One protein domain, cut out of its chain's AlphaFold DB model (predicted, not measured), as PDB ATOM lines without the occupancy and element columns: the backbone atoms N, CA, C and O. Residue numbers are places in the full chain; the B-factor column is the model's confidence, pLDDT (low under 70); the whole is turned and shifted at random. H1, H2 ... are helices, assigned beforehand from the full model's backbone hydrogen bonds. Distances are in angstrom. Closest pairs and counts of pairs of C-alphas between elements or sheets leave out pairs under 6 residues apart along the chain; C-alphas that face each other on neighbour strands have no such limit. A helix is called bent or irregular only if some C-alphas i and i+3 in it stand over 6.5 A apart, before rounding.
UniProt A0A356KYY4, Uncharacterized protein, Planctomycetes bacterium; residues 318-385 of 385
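AT A GLANCE: This is residues 318 to 385 of the 385 residues of an uncharacterized protein of Planctomycetes bacterium (UniProt A0A356KYY4). One long helix, H1, runs along one side of an elongated shape, and after it the rest of the chain folds back beside it, mostly as loops that hold two short helices, H2 and H3. H2 lies towards the end of H1 where that helix finishes, H3 lies across from the middle of H1, and the last residues, 374 to 385, form a tail towards the end where H1 begins. The printed part has 68 residues with three named helices, in the order H1, H2, H3, and no named strand; the class is all helix. It is only just loose, close to compact, with a radius of gyration of the C-alphas of 13.3 A, and the C-alphas span 41 by 22 by 18 A.

HOW THE PARTS SIT: The longest helix is H1, residues 318 to 341, and it touches no helix. H2, residues 356 to 361, is apart from H1, with no C-alpha of the one within 8 A of the other. H3, residues 368 to 373, is apart from H1 by the same measure. H2 and H3 are apart as well. The three helix centres are at (21.822, 20.632, -19.425) for H1, (35.612, 14.345, -7.581) for H2 and (18.193, 24.666, -7.645) for H3. In H1, H2 and H3 every pair of O i and N i+4 is within hydrogen-bond range.

IN THESE COORDINATES: H1 has 24 residues and measures 35.1 A from its first to its last C-alpha; C-alpha 318 is at (6.531, 14.085, -24.554) and C-alpha 341 at (37.657, 27.391, -15.330). H2, Gln 356 to His 361, has six residues and is 7.4 A long. H3, Glu 368 to Asp 373, also has six residues and is 8.7 A long; its last C-alpha, 373, is at (16.512, 27.983, -9.957). No helix is bent or irregular.

THE WHOLE: The two C-alphas farthest apart are those of Lys 344 and Ala 385, at 44.9 A, while the first and last printed C-alphas, of Arg 318 and Ala 385, are 21.8 A apart. The printed part has no cut, and Ala 385 is the chain's last residue. The link from H1 to H2, residues 342 to 355, is long, with 14 residues; the link from H2 to H3, with six residues, is short but not tight. Residues 374 to 385 are a further stretch with no named element. The mean pLDDT of the printed part is 89.8, and the model's confidence is low, under 70, in residues 381 to 385.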
ATOM      1  N   ARG A 318       5.783  13.341 -23.536       94.88
ATOM      2  CA  ARG A 318       6.531  14.085 -24.554       94.88
ATOM      3  C   ARG A 318       7.030  15.420 -24.020       94.88
ATOM      4  O   ARG A 318       8.161  15.805 -24.333       94.88
ATOM      5  N   ASP A 319       6.194  16.135 -23.280       94.25
ATOM      6  CA  ASP A 319       6.488  17.504 -22.877       94.25
ATOM      7  C   ASP A 319       7.400  17.522 -21.643       94.25
ATOM      8  O   ASP A 319       8.411  18.230 -21.658       94.25
ATOM      9  N   THR A 320       7.199  16.605 -20.693       94.19
ATOM     10  CA  THR A 320       8.168  16.278 -19.636       94.19
ATOM     11  C   THR A 320       9.520  15.904 -20.234       94.19
ATOM     12  O   THR A 320      10.550  16.462 -19.856       94.19
ATOM     13  N   ARG A 321       9.553  15.015 -21.239       95.50
ATOM     14  CA  ARG A 321      10.807  14.620 -21.895       95.50
ATOM     15  C   ARG A 321      11.539  15.816 -22.504       95.50
ATOM     16  O   ARG A 321      12.758  15.906 -22.366       95.50
ATOM     17  N   LYS A 322      10.829  16.737 -23.169       95.56
ATOM     18  CA  LYS A 322      11.431  17.971 -23.709       95.56
ATOM     19  C   LYS A 322      12.054  18.819 -22.597       95.56
ATOM     20  O   LYS A 322      13.177  19.295 -22.766       95.56
ATOM     21  N   GLN A 323      11.361  18.979 -21.470       95.50
ATOM     22  CA  GLN A 323      11.853  19.755 -20.328       95.50
ATOM     23  C   GLN A 323      13.086  19.107 -19.687       95.50
ATOM     24  O   GLN A 323      14.124  19.756 -19.568       95.50
ATOM     25  N   VAL A 324      13.037  17.804 -19.397       95.62
ATOM     26  CA  VAL A 324      14.177  17.041 -18.860       95.62
ATOM     27  C   VAL A 324      15.405  17.156 -19.767       95.62
ATOM     28  O   VAL A 324      16.517  17.387 -19.286       95.62
ATOM     29  N   LEU A 325      15.224  17.027 -21.087       95.81
ATOM     30  CA  LEU A 325      16.317  17.169 -22.050       95.81
ATOM     31  C   LEU A 325      16.885  18.593 -22.068       95.81
ATOM     32  O   LEU A 325      18.107  18.749 -22.113       95.81
ATOM     33  N   LYS A 326      16.033  19.623 -21.983       96.75
ATOM     34  CA  LYS A 326      16.466  21.023 -21.858       96.75
ATOM     35  C   LYS A 326      17.325  21.217 -20.603       96.75
ATOM     36  O   LYS A 326      18.431  21.751 -20.714       96.75
ATOM     37  N   CYS A 327      16.882  20.701 -19.455       97.00
ATOM     38  CA  CYS A 327      17.639  20.725 -18.202       97.00
ATOM     39  C   CYS A 327      18.983  19.994 -18.330       97.00
ATOM     40  O   CYS A 327      20.018  20.527 -17.941       97.00
ATOM     41  N   LEU A 328      19.012  18.805 -18.945       96.50
ATOM     42  CA  LEU A 328      20.249  18.043 -19.147       96.50
ATOM     43  C   LEU A 328      21.245  18.766 -20.070       96.50
ATOM     44  O   LEU A 328      22.455  18.732 -19.831       96.50
ATOM     45  N   VAL A 329      20.763  19.437 -21.121       96.31
ATOM     46  CA  VAL A 329      21.606  20.277 -21.986       96.31
ATOM     47  C   VAL A 329      22.187  21.451 -21.193       96.31
ATOM     48  O   VAL A 329      23.395  21.687 -21.273       96.31
ATOM     49  N   GLY A 330      21.369  22.142 -20.393       97.12
ATOM     50  CA  GLY A 330      21.818  23.205 -19.486       97.12
ATOM     51  C   GLY A 330      22.871  22.709 -18.492       97.12
ATOM     52  O   GLY A 330      23.962  23.279 -18.397       97.12
ATOM     53  N   TRP A 331      22.606  21.570 -17.851       97.62
ATOM     54  CA  TRP A 331      23.515  20.894 -16.930       97.62
ATOM     55  C   TRP A 331      24.877  20.611 -17.570       97.62
ATOM     56  O   TRP A 331      25.916  20.942 -16.999       97.62
ATOM     57  N   ARG A 332      24.900  20.066 -18.796       96.75
ATOM     58  CA  ARG A 332      26.150  19.764 -19.516       96.75
ATOM     59  C   ARG A 332      26.926  21.023 -19.888       96.75
ATOM     60  O   ARG A 332      28.148  21.036 -19.731       96.75
ATOM     61  N   ARG A 333      26.237  22.076 -20.342       96.94
ATOM     62  CA  ARG A 333      26.861  23.374 -20.648       96.94
ATOM     63  C   ARG A 333      27.512  23.969 -19.402       96.94
ATOM     64  O   ARG A 333      28.684  24.339 -19.452       96.94
ATOM     65  N   ARG A 334      26.798  23.979 -18.272       96.75
ATOM     66  CA  ARG A 334      27.338  24.451 -16.992       96.75
ATOM     67  C   ARG A 334      28.520  23.602 -16.533       96.75
ATOM     68  O   ARG A 334      29.569  24.161 -16.226       96.75
ATOM     69  N   TYR A 335      28.390  22.273 -16.541       97.31
ATOM     70  CA  TYR A 335      29.477  21.359 -16.179       97.31
ATOM     71  C   TYR A 335      30.752  21.669 -16.973       97.31
ATOM     72  O   TYR A 335      31.826  21.806 -16.392       97.31
ATOM     73  N   GLN A 336      30.643  21.819 -18.298       96.62
ATOM     74  CA  GLN A 336      31.781  22.128 -19.166       96.62
ATOM     75  C   GLN A 336      32.374  23.512 -18.878       96.62
ATOM     76  O   GLN A 336      33.599  23.648 -18.817       96.62
ATOM     77  N   ALA A 337      31.530  24.523 -18.665       96.06
ATOM     78  CA  ALA A 337      31.968  25.877 -18.339       96.06
ATOM     79  C   ALA A 337      32.763  25.917 -17.025       96.06
ATOM     80  O   ALA A 337      33.874  26.454 -17.002       96.06
ATOM     81  N   VAL A 338      32.243  25.282 -15.969       96.62
ATOM     82  CA  VAL A 338      32.925  25.165 -14.671       96.62
ATOM     83  C   VAL A 338      34.205  24.344 -14.826       96.62
ATOM     84  O   VAL A 338      35.281  24.786 -14.428       96.62
ATOM     85  N   ARG A 339      34.155  23.192 -15.509       96.00
ATOM     86  CA  ARG A 339      35.324  22.321 -15.726       96.00
ATOM     87  C   ARG A 339      36.479  23.014 -16.452       96.00
ATOM     88  O   ARG A 339      37.635  22.686 -16.168       96.00
ATOM     89  N   LYS A 340      36.181  23.939 -17.374       95.81
ATOM     90  CA  LYS A 340      37.173  24.743 -18.110       95.81
ATOM     91  C   LYS A 340      37.869  25.762 -17.202       95.81
ATOM     92  O   LYS A 340      39.072  25.970 -17.342       95.81
ATOM     93  N   LYS A 341      37.138  26.376 -16.267       95.50
ATOM     94  CA  LYS A 341      37.657  27.391 -15.330       95.50
ATOM     95  C   LYS A 341      38.295  26.786 -14.075       95.50
ATOM     96  O   LYS A 341      39.197  27.390 -13.495       95.50
ATOM     97  N   TRP A 342      37.882  25.573 -13.701       94.69
ATOM     98  CA  TRP A 342      38.246  24.894 -12.454       94.69
ATOM     99  C   TRP A 342      39.744  24.863 -12.120       94.69
ATOM    100  O   TRP A 342      40.071  25.113 -10.962       94.69
ATOM    101  N   PRO A 343      40.684  24.634 -13.067       93.12
ATOM    102  CA  PRO A 343      42.112  24.638 -12.739       93.12
ATOM    103  C   PRO A 343      42.591  25.940 -12.085       93.12
ATOM    104  O   PRO A 343      43.488  25.891 -11.250       93.12
ATOM    105  N   LYS A 344      41.966  27.076 -12.432       94.44
ATOM    106  CA  LYS A 344      42.286  28.414 -11.910       94.44
ATOM    107  C   LYS A 344      41.297  28.905 -10.845       94.44
ATOM    108  O   LYS A 344      41.619  29.816 -10.097       94.44
ATOM    109  N   ARG A 345      40.084  28.344 -10.793       92.00
ATOM    110  CA  ARG A 345      38.995  28.787  -9.909       92.00
ATOM    111  C   ARG A 345      38.368  27.597  -9.186       92.00
ATOM    112  O   ARG A 345      37.351  27.067  -9.621       92.00
ATOM    113  N   ARG A 346      38.976  27.199  -8.064       92.38
ATOM    114  CA  ARG A 346      38.586  26.032  -7.243       92.38
ATOM    115  C   ARG A 346      37.374  26.260  -6.328       92.38
ATOM    116  O   ARG A 346      37.012  25.377  -5.566       92.38
ATOM    117  N   ASN A 347      36.742  27.428  -6.409       91.69
ATOM    118  CA  ASN A 347      35.536  27.743  -5.640       91.69
ATOM    119  C   ASN A 347      34.253  27.675  -6.486       91.69
ATOM    120  O   ASN A 347      33.167  27.797  -5.933       91.69
ATOM    121  N   GLU A 348      34.353  27.486  -7.811       93.56
ATOM    122  CA  GLU A 348      33.172  27.381  -8.676       93.56
ATOM    123  C   GLU A 348      32.412  26.061  -8.462       93.56
ATOM    124  O   GLU A 348      32.954  24.970  -8.611       93.56
ATOM    125  N   GLU A 349      31.123  26.154  -8.153       95.50
ATOM    126  CA  GLU A 349      30.294  24.977  -7.904       95.50
ATOM    127  C   GLU A 349      29.905  24.265  -9.200       95.50
ATOM    128  O   GLU A 349      29.298  24.849 -10.113       95.50
ATOM    129  N   PHE A 350      30.191  22.966  -9.242       97.25
ATOM    130  CA  PHE A 350      29.689  22.067 -10.269       97.25
ATOM    131  C   PHE A 350      28.181  21.838 -10.117       97.25
ATOM    132  O   PHE A 350      27.641  21.954  -9.016       97.25
ATOM    133  N   PRO A 351      27.480  21.495 -11.211       97.00
ATOM    134  CA  PRO A 351      26.048  21.272 -11.139       97.00
ATOM    135  C   PRO A 351      25.672  20.010 -10.350       97.00
ATOM    136  O   PRO A 351      26.435  19.035 -10.355       97.00
ATOM    137  N   LEU A 352      24.493  20.018  -9.709       96.12
ATOM    138  CA  LEU A 352      23.984  18.919  -8.874       96.12
ATOM    139  C   LEU A 352      24.072  17.574  -9.606       96.12
ATOM    140  O   LEU A 352      23.757  17.470 -10.789       96.12
ATOM    141  N   GLY A 353      24.528  16.534  -8.910       95.00
ATOM    142  CA  GLY A 353      24.731  15.209  -9.501       95.00
ATOM    143  C   GLY A 353      26.050  15.046 -10.264       95.00
ATOM    144  O   GLY A 353      26.239  14.045 -10.959       95.00
ATOM    145  N   THR A 354      26.978  16.000 -10.134       96.19
ATOM    146  CA  THR A 354      28.370  15.844 -10.577       96.19
ATOM    147  C   THR A 354      29.149  14.939  -9.624       96.19
ATOM    148  O   THR A 354      29.543  15.365  -8.549       96.19
ATOM    149  N   TYR A 355      29.467  13.718 -10.056       94.69
ATOM    150  CA  TYR A 355      30.174  12.751  -9.207       94.69
ATOM    151  C   TYR A 355      31.710  12.874  -9.245       94.69
ATOM    152  O   TYR A 355      32.345  13.120  -8.224       94.69
ATOM    153  N   GLN A 356      32.344  12.694 -10.414       92.12
ATOM    154  CA  GLN A 356      33.801  12.473 -10.470       92.12
ATOM    155  C   GLN A 356      34.601  13.676  -9.954       92.12
ATOM    156  O   GLN A 356      35.593  13.496  -9.254       92.12
ATOM    157  N   MET A 357      34.163  14.897 -10.272       94.62
ATOM    158  CA  MET A 357      34.832  16.110  -9.793       94.62
ATOM    159  C   MET A 357      34.672  16.299  -8.284       94.62
ATOM    160  O   MET A 357      35.625  16.715  -7.631       94.62
ATOM    161  N   ALA A 358      33.516  15.946  -7.724       93.25
ATOM    162  CA  ALA A 358      33.288  16.016  -6.287       93.25
ATOM    163  C   ALA A 358      34.143  14.980  -5.542       93.25
ATOM    164  O   ALA A 358      34.927  15.331  -4.668       93.25
ATOM    165  N   VAL A 359      34.066  13.710  -5.948       91.19
ATOM    166  CA  VAL A 359      34.683  12.600  -5.204       91.19
ATOM    167  C   VAL A 359      36.193  12.492  -5.417       91.19
ATOM    168  O   VAL A 359      36.913  12.184  -4.475       91.19
ATOM    169  N   ALA A 360      36.698  12.716  -6.635       90.00
ATOM    170  CA  ALA A 360      38.127  12.556  -6.929       90.00
ATOM    171  C   ALA A 360      38.935  13.854  -6.787       90.00
ATOM    172  O   ALA A 360      40.160  13.805  -6.721       90.00
ATOM    173  N   HIS A 361      38.270  15.015  -6.786       91.56
ATOM    174  CA  HIS A 361      38.942  16.318  -6.805       91.56
ATOM    175  C   HIS A 361      38.412  17.313  -5.764       91.56
ATOM    176  O   HIS A 361      38.809  18.478  -5.812       91.56
ATOM    177  N   GLY A 362      37.520  16.890  -4.859       91.38
ATOM    178  CA  GLY A 362      36.988  17.732  -3.784       91.38
ATOM    179  C   GLY A 362      36.178  18.934  -4.273       91.38
ATOM    180  O   GLY A 362      36.092  19.942  -3.577       91.38
ATOM    181  N   ALA A 363      35.640  18.884  -5.495       94.31
ATOM    182  CA  ALA A 363      34.899  20.008  -6.045       94.31
ATOM    183  C   ALA A 363      33.547  20.190  -5.344       94.31
ATOM    184  O   ALA A 363      32.821  19.220  -5.126       94.31
ATOM    185  N   LYS A 364      33.189  21.444  -5.052       94.44
ATOM    186  CA  LYS A 364      31.867  21.783  -4.520       94.44
ATOM    187  C   LYS A 364      30.791  21.525  -5.571       94.44
ATOM    188  O   LYS A 364      31.006  21.753  -6.765       94.44
ATOM    189  N   VAL A 365      29.635  21.070  -5.111       95.94
ATOM    190  CA  VAL A 365      28.447  20.823  -5.930       95.94
ATOM    191  C   VAL A 365      27.335  21.717  -5.404       95.94
ATOM    192  O   VAL A 365      27.190  21.857  -4.195       95.94
ATOM    193  N   MET A 366      26.593  22.345  -6.310       95.62
ATOM    194  CA  MET A 366      25.488  23.226  -5.937       95.62
ATOM    195  C   MET A 366      24.358  22.468  -5.224       95.62
ATOM    196  O   MET A 366      24.163  21.276  -5.479       95.62
ATOM    197  N   SER A 367      23.611  23.187  -4.382       94.06
ATOM    198  CA  SER A 367      22.398  22.695  -3.718       94.06
ATOM    199  C   SER A 367      21.291  22.348  -4.712       94.06
ATOM    200  O   SER A 367      21.328  22.745  -5.883       94.06
ATOM    201  N   GLU A 368      20.288  21.613  -4.236       92.44
ATOM    202  CA  GLU A 368      19.138  21.237  -5.058       92.44
ATOM    203  C   GLU A 368      18.314  22.452  -5.477       92.44
ATOM    204  O   GLU A 368      18.057  22.629  -6.670       92.44
ATOM    205  N   GLN A 369      18.034  23.355  -4.533       92.50
ATOM    206  CA  GLN A 369      17.317  24.600  -4.810       92.50
ATOM    207  C   GLN A 369      18.008  25.424  -5.902       92.50
ATOM    208  O   GLN A 369      17.388  25.805  -6.889       92.50
ATOM    209  N   LYS A 370      19.329  25.611  -5.802       95.00
ATOM    210  CA  LYS A 370      20.081  26.382  -6.801       95.00
ATOM    211  C   LYS A 370      20.091  25.703  -8.174       95.00
ATOM    212  O   LYS A 370      20.157  26.373  -9.199       95.00
ATOM    213  N   ALA A 371      20.058  24.370  -8.216       95.12
ATOM    214  CA  ALA A 371      19.963  23.631  -9.470       95.12
ATOM    215  C   ALA A 371      18.572  23.749 -10.119       95.12
ATOM    216  O   ALA A 371      18.494  23.733 -11.351       95.12
ATOM    217  N   LEU A 372      17.507  23.867  -9.316       94.12
ATOM    218  CA  LEU A 372      16.146  24.162  -9.777       94.12
ATOM    219  C   LEU A 372      16.045  25.583 -10.326       94.12
ATOM    220  O   LEU A 372      15.600  25.755 -11.459       94.12
ATOM    221  N   ASP A 373      16.539  26.567  -9.573       94.88
ATOM    222  CA  ASP A 373      16.512  27.983  -9.957       94.88
ATOM    223  C   ASP A 373      17.268  28.225 -11.278       94.88
ATOM    224  O   ASP A 373      16.792  28.937 -12.163       94.88
ATOM    225  N   ASP A 374      18.416  27.556 -11.467       95.69
ATOM    226  CA  ASP A 374      19.204  27.601 -12.708       95.69
ATOM    227  C   ASP A 374      18.592  26.753 -13.857       95.69
ATOM    228  O   ASP A 374      19.153  26.688 -14.958       95.69
ATOM    229  N   GLY A 375      17.478  26.045 -13.625       95.12
ATOM    230  CA  GLY A 375      16.808  25.193 -14.614       95.12
ATOM    231  C   GLY A 375      17.631  23.975 -15.063       95.12
ATOM    232  O   GLY A 375      17.517  23.524 -16.208       95.12
ATOM    233  N   LEU A 376      18.503  23.451 -14.197       95.62
ATOM    234  CA  LEU A 376      19.444  22.361 -14.501       95.62
ATOM    235  C   LEU A 376      18.892  20.975 -14.171       95.62
ATOM    236  O   LEU A 376      19.415  19.966 -14.663       95.62
ATOM    237  N   ILE A 377      17.849  20.922 -13.350       93.56
ATOM    238  CA  ILE A 377      17.107  19.711 -13.014       93.56
ATOM    239  C   ILE A 377      15.615  19.954 -13.220       93.56
ATOM    240  O   ILE A 377      15.162  21.094 -13.242       93.56
ATOM    241  N   TYR A 378      14.882  18.867 -13.429       89.44
ATOM    242  CA  TYR A 378      13.438  18.891 -13.605       89.44
ATOM    243  C   TYR A 378      12.799  18.212 -12.401       89.44
ATOM    244  O   TYR A 378      13.119  17.056 -12.122       89.44
ATOM    245  N   THR A 379      11.890  18.912 -11.737       80.56
ATOM    246  CA  THR A 379      10.942  18.338 -10.786       80.56
ATOM    247  C   THR A 379       9.555  18.397 -11.423       80.56
ATOM    248  O   THR A 379       9.187  19.433 -11.980       80.56
ATOM    249  N   PRO A 380       8.776  17.302 -11.400       70.62
ATOM    250  CA  PRO A 380       7.368  17.380 -11.757       70.62
ATOM    251  C   PRO A 380       6.700  18.428 -10.862       70.62
ATOM    252  O   PRO A 380       6.842  18.381  -9.643       70.62
ATOM    253  N   THR A 381       6.010  19.403 -11.444       46.75
ATOM    254  CA  THR A 381       5.246  20.390 -10.675       46.75
ATOM    255  C   THR A 381       4.057  19.697 -10.007       46.75
ATOM    256  O   THR A 381       3.082  19.375 -10.680       46.75
ATOM    257  N   GLY A 382       4.152  19.458  -8.699       40.16
ATOM    258  CA  GLY A 382       3.081  18.947  -7.838       40.16
ATOM    259  C   GLY A 382       3.658  18.434  -6.512       40.16
ATOM    260  O   GLY A 382       4.793  17.953  -6.516       40.16
ATOM    261  N   PRO A 383       2.952  18.567  -5.374       23.88
ATOM    262  CA  PRO A 383       3.423  17.979  -4.122       23.88
ATOM    263  C   PRO A 383       3.566  16.455  -4.285       23.88
ATOM    264  O   PRO A 383       2.847  15.871  -5.102       23.88
ATOM    265  N   PRO A 384       4.483  15.800  -3.547       32.91
ATOM    266  CA  PRO A 384       4.484  14.344  -3.469       32.91
ATOM    267  C   PRO A 384       3.091  13.891  -3.012       32.91
ATOM    268  O   PRO A 384       2.575  14.420  -2.028       32.91
ATOM    269  N   ALA A 385       2.478  13.001  -3.794       30.42
ATOM    270  CA  ALA A 385       1.191  12.398  -3.465       30.42
ATOM    271  C   ALA A 385       1.303  11.493  -2.235       30.42
ATOM    272  O   ALA A 385       2.360  10.828  -2.099       30.42
TER     273      ALA A 385